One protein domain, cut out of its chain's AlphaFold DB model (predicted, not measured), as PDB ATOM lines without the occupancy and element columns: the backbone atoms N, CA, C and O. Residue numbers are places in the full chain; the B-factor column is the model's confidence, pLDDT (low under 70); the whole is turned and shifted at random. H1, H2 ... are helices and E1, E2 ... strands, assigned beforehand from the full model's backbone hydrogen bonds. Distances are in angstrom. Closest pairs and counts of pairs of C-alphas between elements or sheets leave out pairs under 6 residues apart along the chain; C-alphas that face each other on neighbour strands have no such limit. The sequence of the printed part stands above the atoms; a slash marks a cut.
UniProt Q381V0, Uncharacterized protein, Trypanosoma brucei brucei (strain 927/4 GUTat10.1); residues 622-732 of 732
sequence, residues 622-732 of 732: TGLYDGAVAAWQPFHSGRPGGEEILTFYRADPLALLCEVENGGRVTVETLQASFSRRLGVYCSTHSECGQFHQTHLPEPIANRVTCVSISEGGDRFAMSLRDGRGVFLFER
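This is residues 622 to 732 of the 732 residues of an uncharacterized protein of Trypanosoma brucei brucei (strain 927/4 GUTat10.1) (UniProt Q381V0). A hairpin of two strands, E1 and E2, stands next to a small sheet of three strands, E3 to E5, and one long helix, H2, begins near E2 and runs out beyond the strands along the longest axis. From the far end of H2 a loose stretch, residues 687 to 698, folds back to the short helix H3, which touches H2 and leads into E3; the loops 638 to 643, 654 to 659 and 684 to 695, of which 684 to 686 belong to H2, stick out. The printed part has 111 residues with three named helices and five named strands in the order E1 E2 H1 H2 H3 E3 E4 E5, both sheets being antiparallel, in the orders E1 E2 and E3 E4 E5. The class is mixed, helices and strands, with 55 residues, under half, in named elements. The whole is only just loose, close to compact, with a radius of gyration of the C-alphas of 16.3 A, and elongated, spanning 53 by 31 by 26 A.

E1, residues 628 to 632, begins at C-alpha 628 (-47.952, 7.509, 2.033) and is 13.4 A long; E2, residues 646 to 650, is 13.7 A. H1 is residues 661 to 664, 5.8 A. H2, residues 668 to 686, is 26.3 A and ends at C-alpha 686 (-26.118, 5.906, -10.654). H3 is residues 699 to 702, 4.7 A. E3, residues 705 to 710, is 14.0 A, E4, residues 716 to 721, 17.4 A, and E5, residues 726 to 731, 16.6 A, ending at C-alpha 731 (-58.667, 8.933, 13.315).

E1 and E2 form a hairpin, antiparallel at 156 degrees, with N 629 and O 649 2.8 A apart, within hydrogen-bond range. The closest C-alphas of E1 and E3, those of Ala 628 and Val 705, are 6.8 A apart. E3, E4 and E5 form a meander, each strand the antiparallel neighbour of the one before; this sheet is twisted, its C-alphas up to 4.0 A off the best plane. N 718 and O 709 are 2.8 A apart, and N 719 and O 728 2.9 A, within hydrogen-bond range. The closest C-alphas of E2 and H1, those of Tyr 649 and Gly 664, are 5.3 A apart. H2 touches H3 with residues 674 to 679 alone, closest at the C-alphas of Phe 675 and Pro 700, 6.0 A. H1, H2 and H3 are not on the sheet E3 E4 E5. In H2, 13 of 15 O i to N i+4 pairs are within hydrogen-bond range; H1 and H3 are too short for such a pair.

The C-alphas farthest apart, those of Pro 640 and Gln 691, are 53.5 A apart. The printed part has no cut and ends at the chain's last residue, 732. The links E1 to E2 and H2 to H3 are long. The mean pLDDT of the printed part is 81.0; residues 637 to 644 and 681 to 697 are under 70.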
ATOM      1  N   THR A 622     -54.731   1.625   1.971       97.98
ATOM      2  CA  THR A 622     -53.620   0.908   1.355       97.98
ATOM      3  C   THR A 622     -52.305   1.659   1.449       97.98
ATOM      4  O   THR A 622     -52.264   2.877   1.299       97.98
ATOM      5  N   GLY A 623     -51.220   0.903   1.632       96.60
ATOM      6  CA  GLY A 623     -49.854   1.421   1.613       96.60
ATOM      7  C   GLY A 623     -49.378   1.855   0.228       96.60
ATOM      8  O   GLY A 623     -49.800   1.288  -0.784       96.60
ATOM      9  N   LEU A 624     -48.477   2.837   0.201       96.53
ATOM     10  CA  LEU A 624     -47.752   3.343  -0.966       96.53
ATOM     11  C   LEU A 624     -46.273   3.592  -0.602       96.53
ATOM     12  O   LEU A 624     -45.817   3.310   0.512       96.53
ATOM     13  N   TYR A 625     -45.506   4.118  -1.558       94.29
ATOM     14  CA  TYR A 625     -44.165   4.657  -1.315       94.29
ATOM     15  C   TYR A 625     -44.196   5.987  -0.545       94.29
ATOM     16  O   TYR A 625     -45.235   6.628  -0.425       94.29
ATOM     17  N   ASP A 626     -43.024   6.415  -0.070       92.12
ATOM     18  CA  ASP A 626     -42.783   7.721   0.562       92.12
ATOM     19  C   ASP A 626     -43.592   7.985   1.844       92.12
ATOM     20  O   ASP A 626     -43.974   9.117   2.142       92.12
ATOM     21  N   GLY A 627     -43.860   6.925   2.605       92.71
ATOM     22  CA  GLY A 627     -44.633   6.975   3.843       92.71
ATOM     23  C   GLY A 627     -46.102   7.312   3.625       92.71
ATOM     24  O   GLY A 627     -46.764   7.769   4.557       92.71
ATOM     25  N   ALA A 628     -46.600   7.140   2.398       95.76
ATOM     26  CA  ALA A 628     -47.952   7.509   2.033       95.76
ATOM     27  C   ALA A 628     -48.922   6.326   2.094       95.76
ATOM     28  O   ALA A 628     -48.575   5.183   1.795       95.76
ATOM     29  N   VAL A 629     -50.173   6.625   2.422       96.98
ATOM     30  CA  VAL A 629     -51.318   5.728   2.265       96.98
ATOM     31  C   VAL A 629     -52.411   6.418   1.475       96.98
ATOM     32  O   VAL A 629     -52.534   7.643   1.502       96.98
ATOM     33  N   ALA A 630     -53.240   5.620   0.816       96.48
ATOM     34  CA  ALA A 630     -54.484   6.083   0.225       96.48
ATOM     35  C   ALA A 630     -55.676   5.500   0.984       96.48
ATOM     36  O   ALA A 630     -55.684   4.313   1.317       96.48
ATOM     37  N   ALA A 631     -56.677   6.339   1.227       95.45
ATOM     38  CA  ALA A 631     -57.963   5.988   1.801       95.45
ATOM     39  C   ALA A 631     -59.056   6.139   0.741       95.45
ATOM     40  O   ALA A 631     -59.204   7.208   0.144       95.45
ATOM     41  N   TRP A 632     -59.822   5.075   0.518       93.95
ATOM     42  CA  TRP A 632     -60.883   5.013  -0.483       93.95
ATOM     43  C   TRP A 632     -62.200   4.557   0.146       93.95
ATOM     44  O   TRP A 632     -62.212   3.653   0.982       93.95
ATOM     45  N   GLN A 633     -63.310   5.171  -0.261       90.92
ATOM     46  CA  GLN A 633     -64.662   4.782   0.142       90.92
ATOM     47  C   GLN A 633     -65.597   4.751  -1.082       90.92
ATOM     48  O   GLN A 633     -66.294   5.735  -1.338       90.92
ATOM     49  N   PRO A 634     -65.650   3.649  -1.852       88.35
ATOM     50  CA  PRO A 634     -66.364   3.609  -3.132       88.35
ATOM     51  C   PRO A 634     -67.875   3.861  -3.013       88.35
ATOM     52  O   PRO A 634     -68.470   4.505  -3.870       88.35
ATOM     53  N   PHE A 635     -68.509   3.393  -1.934       84.47
ATOM     54  CA  PHE A 635     -69.959   3.537  -1.740       84.47
ATOM     55  C   PHE A 635     -70.373   4.846  -1.062       84.47
ATOM     56  O   PHE A 635     -71.564   5.102  -0.893       84.47
ATOM     57  N   HIS A 636     -69.423   5.700  -0.682       73.74
ATOM     58  CA  HIS A 636     -69.720   7.014  -0.111       73.74
ATOM     59  C   HIS A 636     -69.993   8.045  -1.222       73.74
ATOM     60  O   HIS A 636     -69.396   9.118  -1.276       73.74
ATOM     61  N   SER A 637     -70.918   7.730  -2.131       52.63
ATOM     62  CA  SER A 637     -71.370   8.632  -3.193       52.63
ATOM     63  C   SER A 637     -72.533   9.494  -2.686       52.63
ATOM     64  O   SER A 637     -73.685   9.063  -2.678       52.63
ATOM     65  N   GLY A 638     -72.242  10.710  -2.222       50.93
ATOM     66  CA  GLY A 638     -73.278  11.643  -1.751       50.93
ATOM     67  C   GLY A 638     -72.798  13.039  -1.356       50.93
ATOM     68  O   GLY A 638     -73.584  13.814  -0.816       50.93
ATOM     69  N   ARG A 639     -71.528  13.389  -1.597       49.69
ATOM     70  CA  ARG A 639     -71.012  14.723  -1.272       49.69
ATOM     71  C   ARG A 639     -71.352  15.723  -2.385       49.69
ATOM     72  O   ARG A 639     -70.864  15.556  -3.504       49.69
ATOM     73  N   PRO A 640     -72.147  16.775  -2.118       42.78
ATOM     74  CA  PRO A 640     -72.227  17.905  -3.032       42.78
ATOM     75  C   PRO A 640     -70.855  18.590  -3.063       42.78
ATOM     76  O   PRO A 640     -70.382  19.050  -2.029       42.78
ATOM     77  N   GLY A 641     -70.203  18.635  -4.228       45.89
ATOM     78  CA  GLY A 641     -68.965  19.408  -4.404       45.89
ATOM     79  C   GLY A 641     -67.764  18.688  -5.019       45.89
ATOM     80  O   GLY A 641     -66.688  19.271  -5.018       45.89
ATOM     81  N   GLY A 642     -67.908  17.469  -5.555       42.48
ATOM     82  CA  GLY A 642     -66.822  16.827  -6.316       42.48
ATOM     83  C   GLY A 642     -65.557  16.545  -5.496       42.48
ATOM     84  O   GLY A 642     -64.470  16.485  -6.063       42.48
ATOM     85  N   GLU A 643     -65.688  16.402  -4.173       48.39
ATOM     86  CA  GLU A 643     -64.564  16.015  -3.324       48.39
ATOM     87  C   GLU A 643     -64.013  14.645  -3.730       48.39
ATOM     88  O   GLU A 643     -64.757  13.722  -4.069       48.39
ATOM     89  N   GLU A 644     -62.685  14.548  -3.690       54.60
ATOM     90  CA  GLU A 644     -61.903  13.399  -4.133       54.60
ATOM     91  C   GLU A 644     -62.372  12.103  -3.455       54.60
ATOM     92  O   GLU A 644     -62.289  11.945  -2.237       54.60
ATOM     93  N   ILE A 645     -62.820  11.145  -4.272       76.46
ATOM     94  CA  ILE A 645     -63.207   9.784  -3.863       76.46
ATOM     95  C   ILE A 645     -62.045   9.067  -3.138       76.46
ATOM     96  O   ILE A 645     -62.267   8.203  -2.290       76.46
ATOM     97  N   LEU A 646     -60.804   9.449  -3.457       89.37
ATOM     98  CA  LEU A 646     -59.555   8.911  -2.926       89.37
ATOM     99  C   LEU A 646     -58.784  10.021  -2.200       89.37
ATOM    100  O   LEU A 646     -58.457  11.035  -2.806       89.37
ATOM    101  N   THR A 647     -58.464   9.829  -0.921       92.51
ATOM    102  CA  THR A 647     -57.683  10.795  -0.125       92.51
ATOM    103  C   THR A 647     -56.340  10.197   0.277       92.51
ATOM    104  O   THR A 647     -56.277   9.027   0.651       92.51
ATOM    105  N   PHE A 648     -55.268  10.988   0.242       95.22
ATOM    106  CA  PHE A 648     -53.925  10.530   0.598       95.22
ATOM    107  C   PHE A 648     -53.459  11.126   1.923       95.22
ATOM    108  O   PHE A 648     -53.709  12.295   2.218       95.22
ATOM    109  N   TYR A 649     -52.729  10.323   2.688       95.60
ATOM    110  CA  TYR A 649     -52.064  10.735   3.920       95.60
ATOM    111  C   TYR A 649     -50.600  10.343   3.860       95.60
ATOM    112  O   TYR A 649     -50.267   9.320   3.266       95.60
ATOM    113  N   ARG A 650     -49.732  11.127   4.489       93.57
ATOM    114  CA  ARG A 650     -48.305  10.836   4.595       93.57
ATOM    115  C   ARG A 650     -47.858  10.956   6.040       93.57
ATOM    116  O   ARG A 650     -48.131  11.958   6.694       93.57
ATOM    117  N   ALA A 651     -47.161   9.937   6.520       90.66
ATOM    118  CA  ALA A 651     -46.500   9.968   7.811       90.66
ATOM    119  C   ALA A 651     -45.014  10.290   7.619       90.66
ATOM    120  O   ALA A 651     -44.322   9.611   6.859       90.66
ATOM    121  N   ASP A 652     -44.526  11.305   8.329       86.40
ATOM    122  CA  ASP A 652     -43.096  11.575   8.440       86.40
ATOM    123  C   ASP A 652     -42.578  11.007   9.778       86.40
ATOM    124  O   ASP A 652     -43.034  11.420  10.852       86.40
ATOM    125  N   PRO A 653     -41.644  10.037   9.755       82.16
ATOM    126  CA  PRO A 653     -41.081   9.468  10.971       82.16
ATOM    127  C   PRO A 653     -40.247  10.460  11.787       82.16
ATOM    128  O   PRO A 653     -40.013  10.189  12.965       82.16
ATOM    129  N   LEU A 654     -39.828  11.593  11.226       84.12
ATOM    130  CA  LEU A 654     -39.041  12.613  11.922       84.12
ATOM    131  C   LEU A 654     -39.893  13.772  12.445       84.12
ATOM    132  O   LEU A 654     -39.506  14.379  13.440       84.12
ATOM    133  N   ALA A 655     -41.058  14.028  11.847       84.37
ATOM    134  CA  ALA A 655     -41.950  15.090  12.302       84.37
ATOM    135  C   ALA A 655     -42.536  14.793  13.693       84.37
ATOM    136  O   ALA A 655     -42.890  13.646  14.029       84.37
ATOM    137  N   LEU A 656     -42.656  15.849  14.497       82.57
ATOM    138  CA  LEU A 656     -43.427  15.849  15.735       82.57
ATOM    139  C   LEU A 656     -44.921  15.910  15.416       82.57
ATOM    140  O   LEU A 656     -45.335  16.487  14.418       82.57
ATOM    141  N   LEU A 657     -45.761  15.360  16.297       82.13
ATOM    142  CA  LEU A 657     -47.210  15.324  16.073       82.13
ATOM    143  C   LEU A 657     -47.819  16.730  15.892       82.13
ATOM    144  O   LEU A 657     -48.741  16.901  15.102       82.13
ATOM    145  N   CYS A 658     -47.282  17.741  16.582       79.98
ATOM    146  CA  CYS A 658     -47.709  19.139  16.456       79.98
ATOM    147  C   CYS A 658     -47.260  19.825  15.152       79.98
ATOM    148  O   CYS A 658     -47.812  20.867  14.813       79.98
ATOM    149  N   GLU A 659     -46.292  19.256  14.431       83.23
ATOM    150  CA  GLU A 659     -45.805  19.761  13.137       83.23
ATOM    151  C   GLU A 659     -46.622  19.204  11.962       83.23
ATOM    152  O   GLU A 659     -46.452  19.623  10.819       83.23
ATOM    153  N   VAL A 660     -47.510  18.241  12.225       83.13
ATOM    154  CA  VAL A 660     -48.304  17.578  11.194       83.13
ATOM    155  C   VAL A 660     -49.448  18.490  10.754       83.13
ATOM    156  O   VAL A 660     -50.525  18.537  11.353       83.13
ATOM    157  N   GLU A 661     -49.225  19.202   9.658       83.29
ATOM    158  CA  GLU A 661     -50.239  20.045   9.033       83.29
ATOM    159  C   GLU A 661     -51.368  19.214   8.402       83.29
ATOM    160  O   GLU A 661     -51.166  18.092   7.931       83.29
ATOM    161  N   ASN A 662     -52.589  19.763   8.387       85.84
ATOM    162  CA  ASN A 662     -53.776  19.149   7.769       85.84
ATOM    163  C   ASN A 662     -54.039  17.686   8.188       85.84
ATOM    164  O   ASN A 662     -54.577  16.898   7.410       85.84
ATOM    165  N   GLY A 663     -53.633  17.300   9.404       84.67
ATOM    166  CA  GLY A 663     -53.758  15.925   9.897       84.67
ATOM    167  C   GLY A 663     -52.918  14.899   9.129       84.67
ATOM    168  O   GLY A 663     -53.171  13.703   9.246       84.67
ATOM    169  N   GLY A 664     -51.944  15.347   8.332       90.20
ATOM    170  CA  GLY A 664     -51.097  14.508   7.489       90.20
ATOM    171  C   GLY A 664     -51.657  14.284   6.086       90.20
ATOM    172  O   GLY A 664     -51.089  13.492   5.335       90.20
ATOM    173  N   ARG A 665     -52.765  14.944   5.714       91.88
ATOM    174  CA  ARG A 665     -53.308  14.877   4.350       91.88
ATOM    175  C   ARG A 665     -52.302  15.458   3.355       91.88
ATOM    176  O   ARG A 665     -51.728  16.520   3.583       91.88
ATOM    177  N   VAL A 666     -52.127  14.776   2.230       92.71
ATOM    178  CA  VAL A 666     -51.212  15.156   1.148       92.71
ATOM    179  C   VAL A 666     -51.924  15.033  -0.199       92.71
ATOM    180  O   VAL A 666     -52.884  14.276  -0.323       92.71
ATOM    181  N   THR A 667     -51.475  15.774  -1.210       91.90
ATOM    182  CA  THR A 667     -51.971  15.624  -2.587       91.90
ATOM    183  C   THR A 667     -51.064  14.721  -3.418       91.90
ATOM    184  O   THR A 667     -49.883  14.529  -3.104       91.90
ATOM    185  N   VAL A 668     -51.598  14.197  -4.521       91.39
ATOM    186  CA  VAL A 668     -50.832  13.364  -5.458       91.39
ATOM    187  C   VAL A 668     -49.690  14.160  -6.089       91.39
ATOM    188  O   VAL A 668     -48.596  13.624  -6.244       91.39
ATOM    189  N   GLU A 669     -49.885  15.450  -6.374       92.90
ATOM    190  CA  GLU A 669     -48.850  16.328  -6.936       92.90
ATOM    191  C   GLU A 669     -47.680  16.504  -5.963       92.90
ATOM    192  O   GLU A 669     -46.519  16.512  -6.372       92.90
ATOM    193  N   THR A 670     -47.970  16.594  -4.662       92.10
ATOM    194  CA  THR A 670     -46.935  16.702  -3.625       92.10
ATOM    195  C   THR A 670     -46.141  15.401  -3.505       92.10
ATOM    196  O   THR A 670     -44.911  15.434  -3.409       92.10
ATOM    197  N   LEU A 671     -46.821  14.249  -3.561       91.57
ATOM    198  CA  LEU A 671     -46.163  12.940  -3.586       91.57
ATOM    199  C   LEU A 671     -45.302  12.778  -4.839       91.57
ATOM    200  O   LEU A 671     -44.149  12.371  -4.736       91.57
ATOM    201  N   GLN A 672     -45.817  13.169  -6.005       92.83
ATOM    202  CA  GLN A 672     -45.077  13.163  -7.260       92.83
ATOM    203  C   GLN A 672     -43.825  14.038  -7.175       92.83
ATOM    204  O   GLN A 672     -42.736  13.574  -7.505       92.83
ATOM    205  N   ALA A 673     -43.945  15.275  -6.689       92.01
ATOM    206  CA  ALA A 673     -42.807  16.177  -6.534       92.01
ATOM    207  C   ALA A 673     -41.755  15.608  -5.565       92.01
ATOM    208  O   ALA A 673     -40.556  15.656  -5.852       92.01
ATOM    209  N   SER A 674     -42.191  15.025  -4.442       88.55
ATOM    210  CA  SER A 674     -41.313  14.361  -3.470       88.55
ATOM    211  C   SER A 674     -40.585  13.165  -4.092       88.55
ATOM    212  O   SER A 674     -39.355  13.071  -4.003       88.55
ATOM    213  N   PHE A 675     -41.329  12.297  -4.784       88.47
ATOM    214  CA  PHE A 675     -40.817  11.098  -5.438       88.47
ATOM    215  C   PHE A 675     -39.820  11.453  -6.543       88.47
ATOM    216  O   PHE A 675     -38.690  10.971  -6.525       88.47
ATOM    217  N   SER A 676     -40.176  12.370  -7.446       87.93
ATOM    218  CA  SER A 676     -39.302  12.832  -8.526       87.93
ATOM    219  C   SER A 676     -38.036  13.511  -8.011       87.93
ATOM    220  O   SER A 676     -36.956  13.239  -8.530       87.93
ATOM    221  N   ARG A 677     -38.129  14.347  -6.969       86.26
ATOM    222  CA  ARG A 677     -36.957  15.016  -6.383       86.26
ATOM    223  C   ARG A 677     -35.980  14.018  -5.769       86.26
ATOM    224  O   ARG A 677     -34.778  14.153  -5.954       86.26
ATOM    225  N   ARG A 678     -36.475  13.028  -5.025       82.60
ATOM    226  CA  ARG A 678     -35.622  12.090  -4.278       82.60
ATOM    227  C   ARG A 678     -35.138  10.914  -5.134       82.60
ATOM    228  O   ARG A 678     -33.999  10.487  -4.976       82.60
ATOM    229  N   LEU A 679     -35.963  10.412  -6.054       78.26
ATOM    230  CA  LEU A 679     -35.594   9.315  -6.954       78.26
ATOM    231  C   LEU A 679     -34.877   9.805  -8.218       78.26
ATOM    232  O   LEU A 679     -33.979   9.125  -8.707       78.26
ATOM    233  N   GLY A 680     -35.228  10.983  -8.740       70.00
ATOM    234  CA  GLY A 680     -34.570  11.562  -9.913       70.00
ATOM    235  C   GLY A 680     -33.080  11.803  -9.677       70.00
ATOM    236  O   GLY A 680     -32.264  11.438 -10.520       70.00
ATOM    237  N   VAL A 681     -32.722  12.309  -8.489       67.90
ATOM    238  CA  VAL A 681     -31.320  12.464  -8.062       67.90
ATOM    239  C   VAL A 681     -30.606  11.111  -8.064       67.90
ATOM    240  O   VAL A 681     -29.555  10.986  -8.685       67.90
ATOM    241  N   TYR A 682     -31.216  10.078  -7.477       68.85
ATOM    242  CA  TYR A 682     -30.651   8.726  -7.440       68.85
ATOM    243  C   TYR A 682     -30.418   8.135  -8.842       68.85
ATOM    244  O   TYR A 682     -29.355   7.584  -9.123       68.85
ATOM    245  N   CYS A 683     -31.381   8.295  -9.754       66.62
ATOM    246  CA  CYS A 683     -31.237   7.813 -11.129       66.62
ATOM    247  C   CYS A 683     -30.110   8.547 -11.876       66.62
ATOM    248  O   CYS A 683     -29.381   7.923 -12.644       66.62
ATOM    249  N   SER A 684     -29.935   9.853 -11.633       64.91
ATOM    250  CA  SER A 684     -28.864  10.636 -12.265       64.91
ATOM    251  C   SER A 684     -27.468  10.261 -11.761       64.91
ATOM    252  O   SER A 684     -26.551  10.137 -12.564       64.91
ATOM    253  N   THR A 685     -27.303  10.000 -10.459       59.62
ATOM    254  CA  THR A 685     -25.996   9.668  -9.869       59.62
ATOM    255  C   THR A 685     -25.530   8.253 -10.209       59.62
ATOM    256  O   THR A 685     -24.332   8.011 -10.319       59.62
ATOM    257  N   HIS A 686     -26.459   7.306 -10.377       57.87
ATOM    258  CA  HIS A 686     -26.118   5.906 -10.654       57.87
ATOM    259  C   HIS A 686     -26.034   5.559 -12.143       57.87
ATOM    260  O   HIS A 686     -25.450   4.534 -12.480       57.87
ATOM    261  N   SER A 687     -26.527   6.414 -13.047       53.87
ATOM    262  CA  SER A 687     -26.344   6.184 -14.486       53.87
ATOM    263  C   SER A 687     -24.872   6.251 -14.921       53.87
ATOM    264  O   SER A 687     -24.524   5.634 -15.925       53.87
ATOM    265  N   GLU A 688     -24.008   6.983 -14.207       47.40
ATOM    266  CA  GLU A 688     -22.584   7.122 -14.565       47.40
ATOM    267  C   GLU A 688     -21.700   6.021 -13.969       47.40
ATOM    268  O   GLU A 688     -20.704   5.615 -14.569       47.40
ATOM    269  N   CYS A 689     -22.069   5.492 -12.806       41.57
ATOM    270  CA  CYS A 689     -21.330   4.430 -12.144       41.57
ATOM    271  C   CYS A 689     -22.157   3.152 -12.250       41.57
ATOM    272  O   CYS A 689     -23.007   2.901 -11.401       41.57
ATOM    273  N   GLY A 690     -21.927   2.359 -13.306       45.06
ATOM    274  CA  GLY A 690     -22.642   1.112 -13.642       45.06
ATOM    275  C   GLY A 690     -22.541  -0.029 -12.612       45.06
ATOM    276  O   GLY A 690     -22.579  -1.204 -12.966       45.06
ATOM    277  N   GLN A 691     -22.377   0.301 -11.336       42.73
ATOM    278  CA  GLN A 691     -22.494  -0.581 -10.193       42.73
ATOM    279  C   GLN A 691     -23.565   0.008  -9.268       42.73
ATOM    280  O   GLN A 691     -23.299   0.919  -8.483       42.73
ATOM    281  N   PHE A 692     -24.781  -0.542  -9.330       41.83
ATOM    282  CA  PHE A 692     -25.746  -0.424  -8.239       41.83
ATOM    283  C   PHE A 692     -25.149  -1.133  -7.019       41.83
ATOM    284  O   PHE A 692     -25.377  -2.318  -6.775       41.83
ATOM    285  N   HIS A 693     -24.314  -0.436  -6.250       42.22
ATOM    286  CA  HIS A 693     -24.016  -0.887  -4.905       42.22
ATOM    287  C   HIS A 693     -25.325  -0.796  -4.122       42.22
ATOM    288  O   HIS A 693     -25.890   0.280  -3.964       42.22
ATOM    289  N   GLN A 694     -25.806  -1.944  -3.650       48.05
ATOM    290  CA  GLN A 694     -27.051  -2.168  -2.899       48.05
ATOM    291  C   GLN A 694     -27.185  -1.328  -1.604       48.05
ATOM    292  O   GLN A 694     -28.100  -1.518  -0.805       48.05
ATOM    293  N   THR A 695     -26.249  -0.419  -1.345       50.08
ATOM    294  CA  THR A 695     -26.136   0.371  -0.130       50.08
ATOM    295  C   THR A 695     -26.882   1.692  -0.307       50.08
ATOM    296  O   THR A 695     -26.364   2.619  -0.919       50.08
ATOM    297  N   HIS A 696     -28.082   1.745   0.279       60.48
ATOM    298  CA  HIS A 696     -29.061   2.842   0.317       60.48
ATOM    299  C   HIS A 696     -29.989   2.976  -0.902       60.48
ATOM    300  O   HIS A 696     -29.758   3.750  -1.827       60.48
ATOM    301  N   LEU A 697     -31.127   2.272  -0.831       67.68
ATOM    302  CA  LEU A 697     -32.321   2.640  -1.595       67.68
ATOM    303  C   LEU A 697     -32.719   4.089  -1.254       67.68
ATOM    304  O   LEU A 697     -32.661   4.470  -0.079       67.68
ATOM    305  N   PRO A 698     -33.148   4.892  -2.238       77.64
ATOM    306  CA  PRO A 698     -33.563   6.267  -2.000       77.64
ATOM    307  C   PRO A 698     -34.782   6.317  -1.072       77.64
ATOM    308  O   PRO A 698     -35.638   5.429  -1.098       77.64
ATOM    309  N   GLU A 699     -34.875   7.380  -0.265       78.47
ATOM    310  CA  GLU A 699     -35.876   7.520   0.804       78.47
ATOM    311  C   GLU A 699     -37.325   7.196   0.405       78.47
ATOM    312  O   GLU A 699     -37.981   6.524   1.191       78.47
ATOM    313  N   PRO A 700     -37.862   7.577  -0.776       80.46
ATOM    314  CA  PRO A 700     -39.238   7.226  -1.130       80.46
ATOM    315  C   PRO A 700     -39.476   5.712  -1.178       80.46
ATOM    316  O   PRO A 700     -40.536   5.236  -0.780       80.46
ATOM    317  N   ILE A 701     -38.478   4.951  -1.634       83.65
ATOM    318  CA  ILE A 701     -38.537   3.486  -1.707       83.65
ATOM    319  C   ILE A 701     -38.239   2.882  -0.331       83.65
ATOM    320  O   ILE A 701     -38.883   1.921   0.097       83.65
ATOM    321  N   ALA A 702     -37.273   3.458   0.391       83.50
ATOM    322  CA  ALA A 702     -36.931   3.026   1.740       83.50
ATOM    323  C   ALA A 702     -38.091   3.234   2.729       83.50
ATOM    324  O   ALA A 702     -38.302   2.384   3.586       83.50
ATOM    325  N   ASN A 703     -38.886   4.292   2.557       88.27
ATOM    326  CA  ASN A 703     -40.019   4.659   3.409       88.27
ATOM    327  C   ASN A 703     -41.352   4.080   2.914       88.27
ATOM    328  O   ASN A 703     -42.406   4.653   3.172       88.27
ATOM    329  N   ARG A 704     -41.356   2.960   2.183       92.84
ATOM    330  CA  ARG A 704     -42.622   2.322   1.797       92.84
ATOM    331  C   ARG A 704     -43.426   1.891   3.025       92.84
ATOM    332  O   ARG A 704     -42.853   1.421   4.013       92.84
ATOM    333  N   VAL A 705     -44.745   1.988   2.930       95.15
ATOM    334  CA  VAL A 705     -45.660   1.425   3.926       95.15
ATOM    335  C   VAL A 705     -45.708  -0.093   3.753       95.15
ATOM    336  O   VAL A 705     -45.987  -0.588   2.661       95.15
ATOM    337  N   THR A 706     -45.422  -0.834   4.821       92.52
ATOM    338  CA  THR A 706     -45.412  -2.308   4.819       92.52
ATOM    339  C   THR A 706     -46.695  -2.873   5.403       92.52
ATOM    340  O   THR A 706     -47.333  -3.733   4.796       92.52
ATOM    341  N   CYS A 707     -47.112  -2.347   6.552       95.03
ATOM    342  CA  CYS A 707     -48.295  -2.796   7.272       95.03
ATOM    343  C   CYS A 707     -49.337  -1.684   7.314       95.03
ATOM    344  O   CYS A 707     -49.011  -0.538   7.627       95.03
ATOM    345  N   VAL A 708     -50.588  -2.049   7.059       97.13
ATOM    346  CA  VAL A 708     -51.767  -1.212   7.266       97.13
ATOM    347  C   VAL A 708     -52.819  -2.073   7.944       97.13
ATOM    348  O   VAL A 708     -53.027  -3.216   7.550       97.13
ATOM    349  N   SER A 709     -53.501  -1.516   8.936       96.99
ATOM    350  CA  SER A 709     -54.675  -2.131   9.549       96.99
ATOM    351  C   SER A 709     -55.737  -1.066   9.772       96.99
ATOM    352  O   SER A 709     -55.409   0.080  10.060       96.99
ATOM    353  N   ILE A 710     -57.006  -1.443   9.674       95.91
ATOM    354  CA  ILE A 710     -58.153  -0.567   9.927       95.91
ATOM    355  C   ILE A 710     -58.969  -1.131  11.091       95.91
ATOM    356  O   ILE A 710     -59.012  -2.345  11.277       95.91
ATOM    357  N   SER A 711     -59.559  -0.263  11.909       92.78
ATOM    358  CA  SER A 711     -60.478  -0.679  12.965       92.78
ATOM    359  C   SER A 711     -61.850  -1.017  12.382       92.78
ATOM    360  O   SER A 711     -62.273  -0.415  11.394       92.78
ATOM    361  N   GLU A 712     -62.587  -1.908  13.042       88.26
ATOM    362  CA  GLU A 712     -64.003  -2.136  12.729       88.26
ATOM    363  C   GLU A 712     -64.781  -0.808  12.759       88.26
ATOM    364  O   GLU A 712     -64.546   0.046  13.622       88.26
ATOM    365  N   GLY A 713     -65.652  -0.597  11.770       88.22
ATOM    366  CA  GLY A 713     -66.381   0.662  11.575       88.22
ATOM    367  C   GLY A 713     -65.595   1.751  10.833       88.22
ATOM    368  O   GLY A 713     -66.170   2.773  10.465       88.22
ATOM    369  N   GLY A 714     -64.301   1.542  10.568       88.93
ATOM    370  CA  GLY A 714     -63.497   2.380   9.674       88.93
ATOM    371  C   GLY A 714     -63.197   3.793  10.167       88.93
ATOM    372  O   GLY A 714     -62.754   4.626   9.378       88.93
ATOM    373  N   ASP A 715     -63.421   4.078  11.449       90.38
ATOM    374  CA  ASP A 715     -63.127   5.387  12.041       90.38
ATOM    375  C   ASP A 715     -61.629   5.608  12.268       90.38
ATOM    376  O   ASP A 715     -61.186   6.749  12.401       90.38
ATOM    377  N   ARG A 716     -60.831   4.532  12.325       93.46
ATOM    378  CA  ARG A 716     -59.397   4.598  12.623       93.46
ATOM    379  C   ARG A 716     -58.604   3.605  11.797       93.46
ATOM    380  O   ARG A 716     -59.080   2.516  11.486       93.46
ATOM    381  N   PHE A 717     -57.363   3.954  11.497       96.52
ATOM    382  CA  PHE A 717     -56.408   3.026  10.908       96.52
ATOM    383  C   PHE A 717     -55.010   3.260  11.474       96.52
ATOM    384  O   PHE A 717     -54.712   4.314  12.033       96.52
ATOM    385  N   ALA A 718     -54.148   2.265  11.317       96.74
ATOM    386  CA  ALA A 718     -52.742   2.348  11.657       96.74
ATOM    387  C   ALA A 718     -51.884   1.923  10.471       96.74
ATOM    388  O   ALA A 718     -52.293   1.094   9.655       96.74
ATOM    389  N   MET A 719     -50.683   2.484  10.396       96.20
ATOM    390  CA  MET A 719     -49.672   2.085   9.426       96.20
ATOM    391  C   MET A 719     -48.295   1.944  10.075       96.20
ATOM    392  O   MET A 719     -48.002   2.586  11.087       96.20
ATOM    393  N   SER A 720     -47.431   1.152   9.447       94.94
ATOM    394  CA  SER A 720     -45.998   1.124   9.736       94.94
ATOM    395  C   SER A 720     -45.187   1.157   8.443       94.94
ATOM    396  O   SER A 720     -45.629   0.681   7.392       94.94
ATOM    397  N   LEU A 721     -44.002   1.753   8.527       92.93
ATOM    398  CA  LEU A 721     -43.064   1.870   7.419       92.93
ATOM    399  C   LEU A 721     -42.114   0.669   7.402       92.93
ATOM    400  O   LEU A 721     -42.024  -0.094   8.360       92.93
ATOM    401  N   ARG A 722     -41.353   0.509   6.319       87.61
ATOM    402  CA  ARG A 722     -40.366  -0.575   6.167       87.61
ATOM    403  C   ARG A 722     -39.292  -0.616   7.252       87.61
ATOM    404  O   ARG A 722     -38.754  -1.688   7.527       87.61
ATOM    405  N   ASP A 723     -38.952   0.522   7.850       83.13
ATOM    406  CA  ASP A 723     -38.033   0.536   8.986       83.13
ATOM    407  C   ASP A 723     -38.631  -0.140  10.228       83.13
ATOM    408  O   ASP A 723     -37.870  -0.527  11.106       83.13
ATOM    409  N   GLY A 724     -39.959  -0.302  10.280       83.24
ATOM    410  CA  GLY A 724     -40.736  -0.939  11.335       83.24
ATOM    411  C   GLY A 724     -40.584  -0.296  12.711       83.24
ATOM    412  O   GLY A 724     -40.922  -0.939  13.702       83.24
ATOM    413  N   ARG A 725     -40.040   0.925  12.809       85.55
ATOM    414  CA  ARG A 725     -39.748   1.573  14.104       85.55
ATOM    415  C   ARG A 725     -40.918   2.377  14.649       85.55
ATOM    416  O   ARG A 725     -40.980   2.621  15.850       85.55
ATOM    417  N   GLY A 726     -41.822   2.813  13.777       87.49
ATOM    418  CA  GLY A 726     -42.978   3.628  14.132       87.49
ATOM    419  C   GLY A 726     -44.297   2.962  13.762       87.49
ATOM    420  O   GLY A 726     -44.414   2.329  12.709       87.49
ATOM    421  N   VAL A 727     -45.301   3.153  14.615       93.19
ATOM    422  CA  VAL A 727     -46.714   2.911  14.312       93.19
ATOM    423  C   VAL A 727     -47.437   4.250  14.341       93.19
ATOM    424  O   VAL A 727     -47.407   4.952  15.351       93.19
ATOM    425  N   PHE A 728     -48.076   4.612  13.233       94.20
ATOM    426  CA  PHE A 728     -48.796   5.876  13.081       94.20
ATOM    427  C   PHE A 728     -50.290   5.594  13.047       94.20
ATOM    428  O   PHE A 728     -50.731   4.786  12.231       94.20
ATOM    429  N   LEU A 729     -51.050   6.245  13.922       94.43
ATOM    430  CA  LEU A 729     -52.486   6.047  14.079       94.43
ATOM    431  C   LEU A 729     -53.255   7.281  13.628       94.43
ATOM    432  O   LEU A 729     -52.977   8.408  14.037       94.43
ATOM    433  N   PHE A 730     -54.260   7.029  12.810       94.34
ATOM    434  CA  PHE A 730     -55.107   8.028  12.194       94.34
ATOM    435  C   PHE A 730     -56.552   7.819  12.642       94.34
ATOM    436  O   PHE A 730     -57.004   6.682  12.775       94.34
ATOM    437  N   GLU A 731     -57.272   8.913  12.862       91.86
ATOM    438  CA  GLU A 731     -58.667   8.933  13.315       91.86
ATOM    439  C   GLU A 731     -59.476   9.927  12.482       91.86
ATOM    440  O   GLU A 731     -58.943  10.966  12.097       91.86
ATOM    441  N   ARG A 732     -60.727   9.587  12.162       86.59
ATOM    442  CA  ARG A 732     -61.662  10.456  11.431       86.59
ATOM    443  C   ARG A 732     -62.164  11.648  12.232       86.59
ATOM    444  O   ARG A 732     -62.481  11.478  13.429       86.59
TER     445      ARG A 732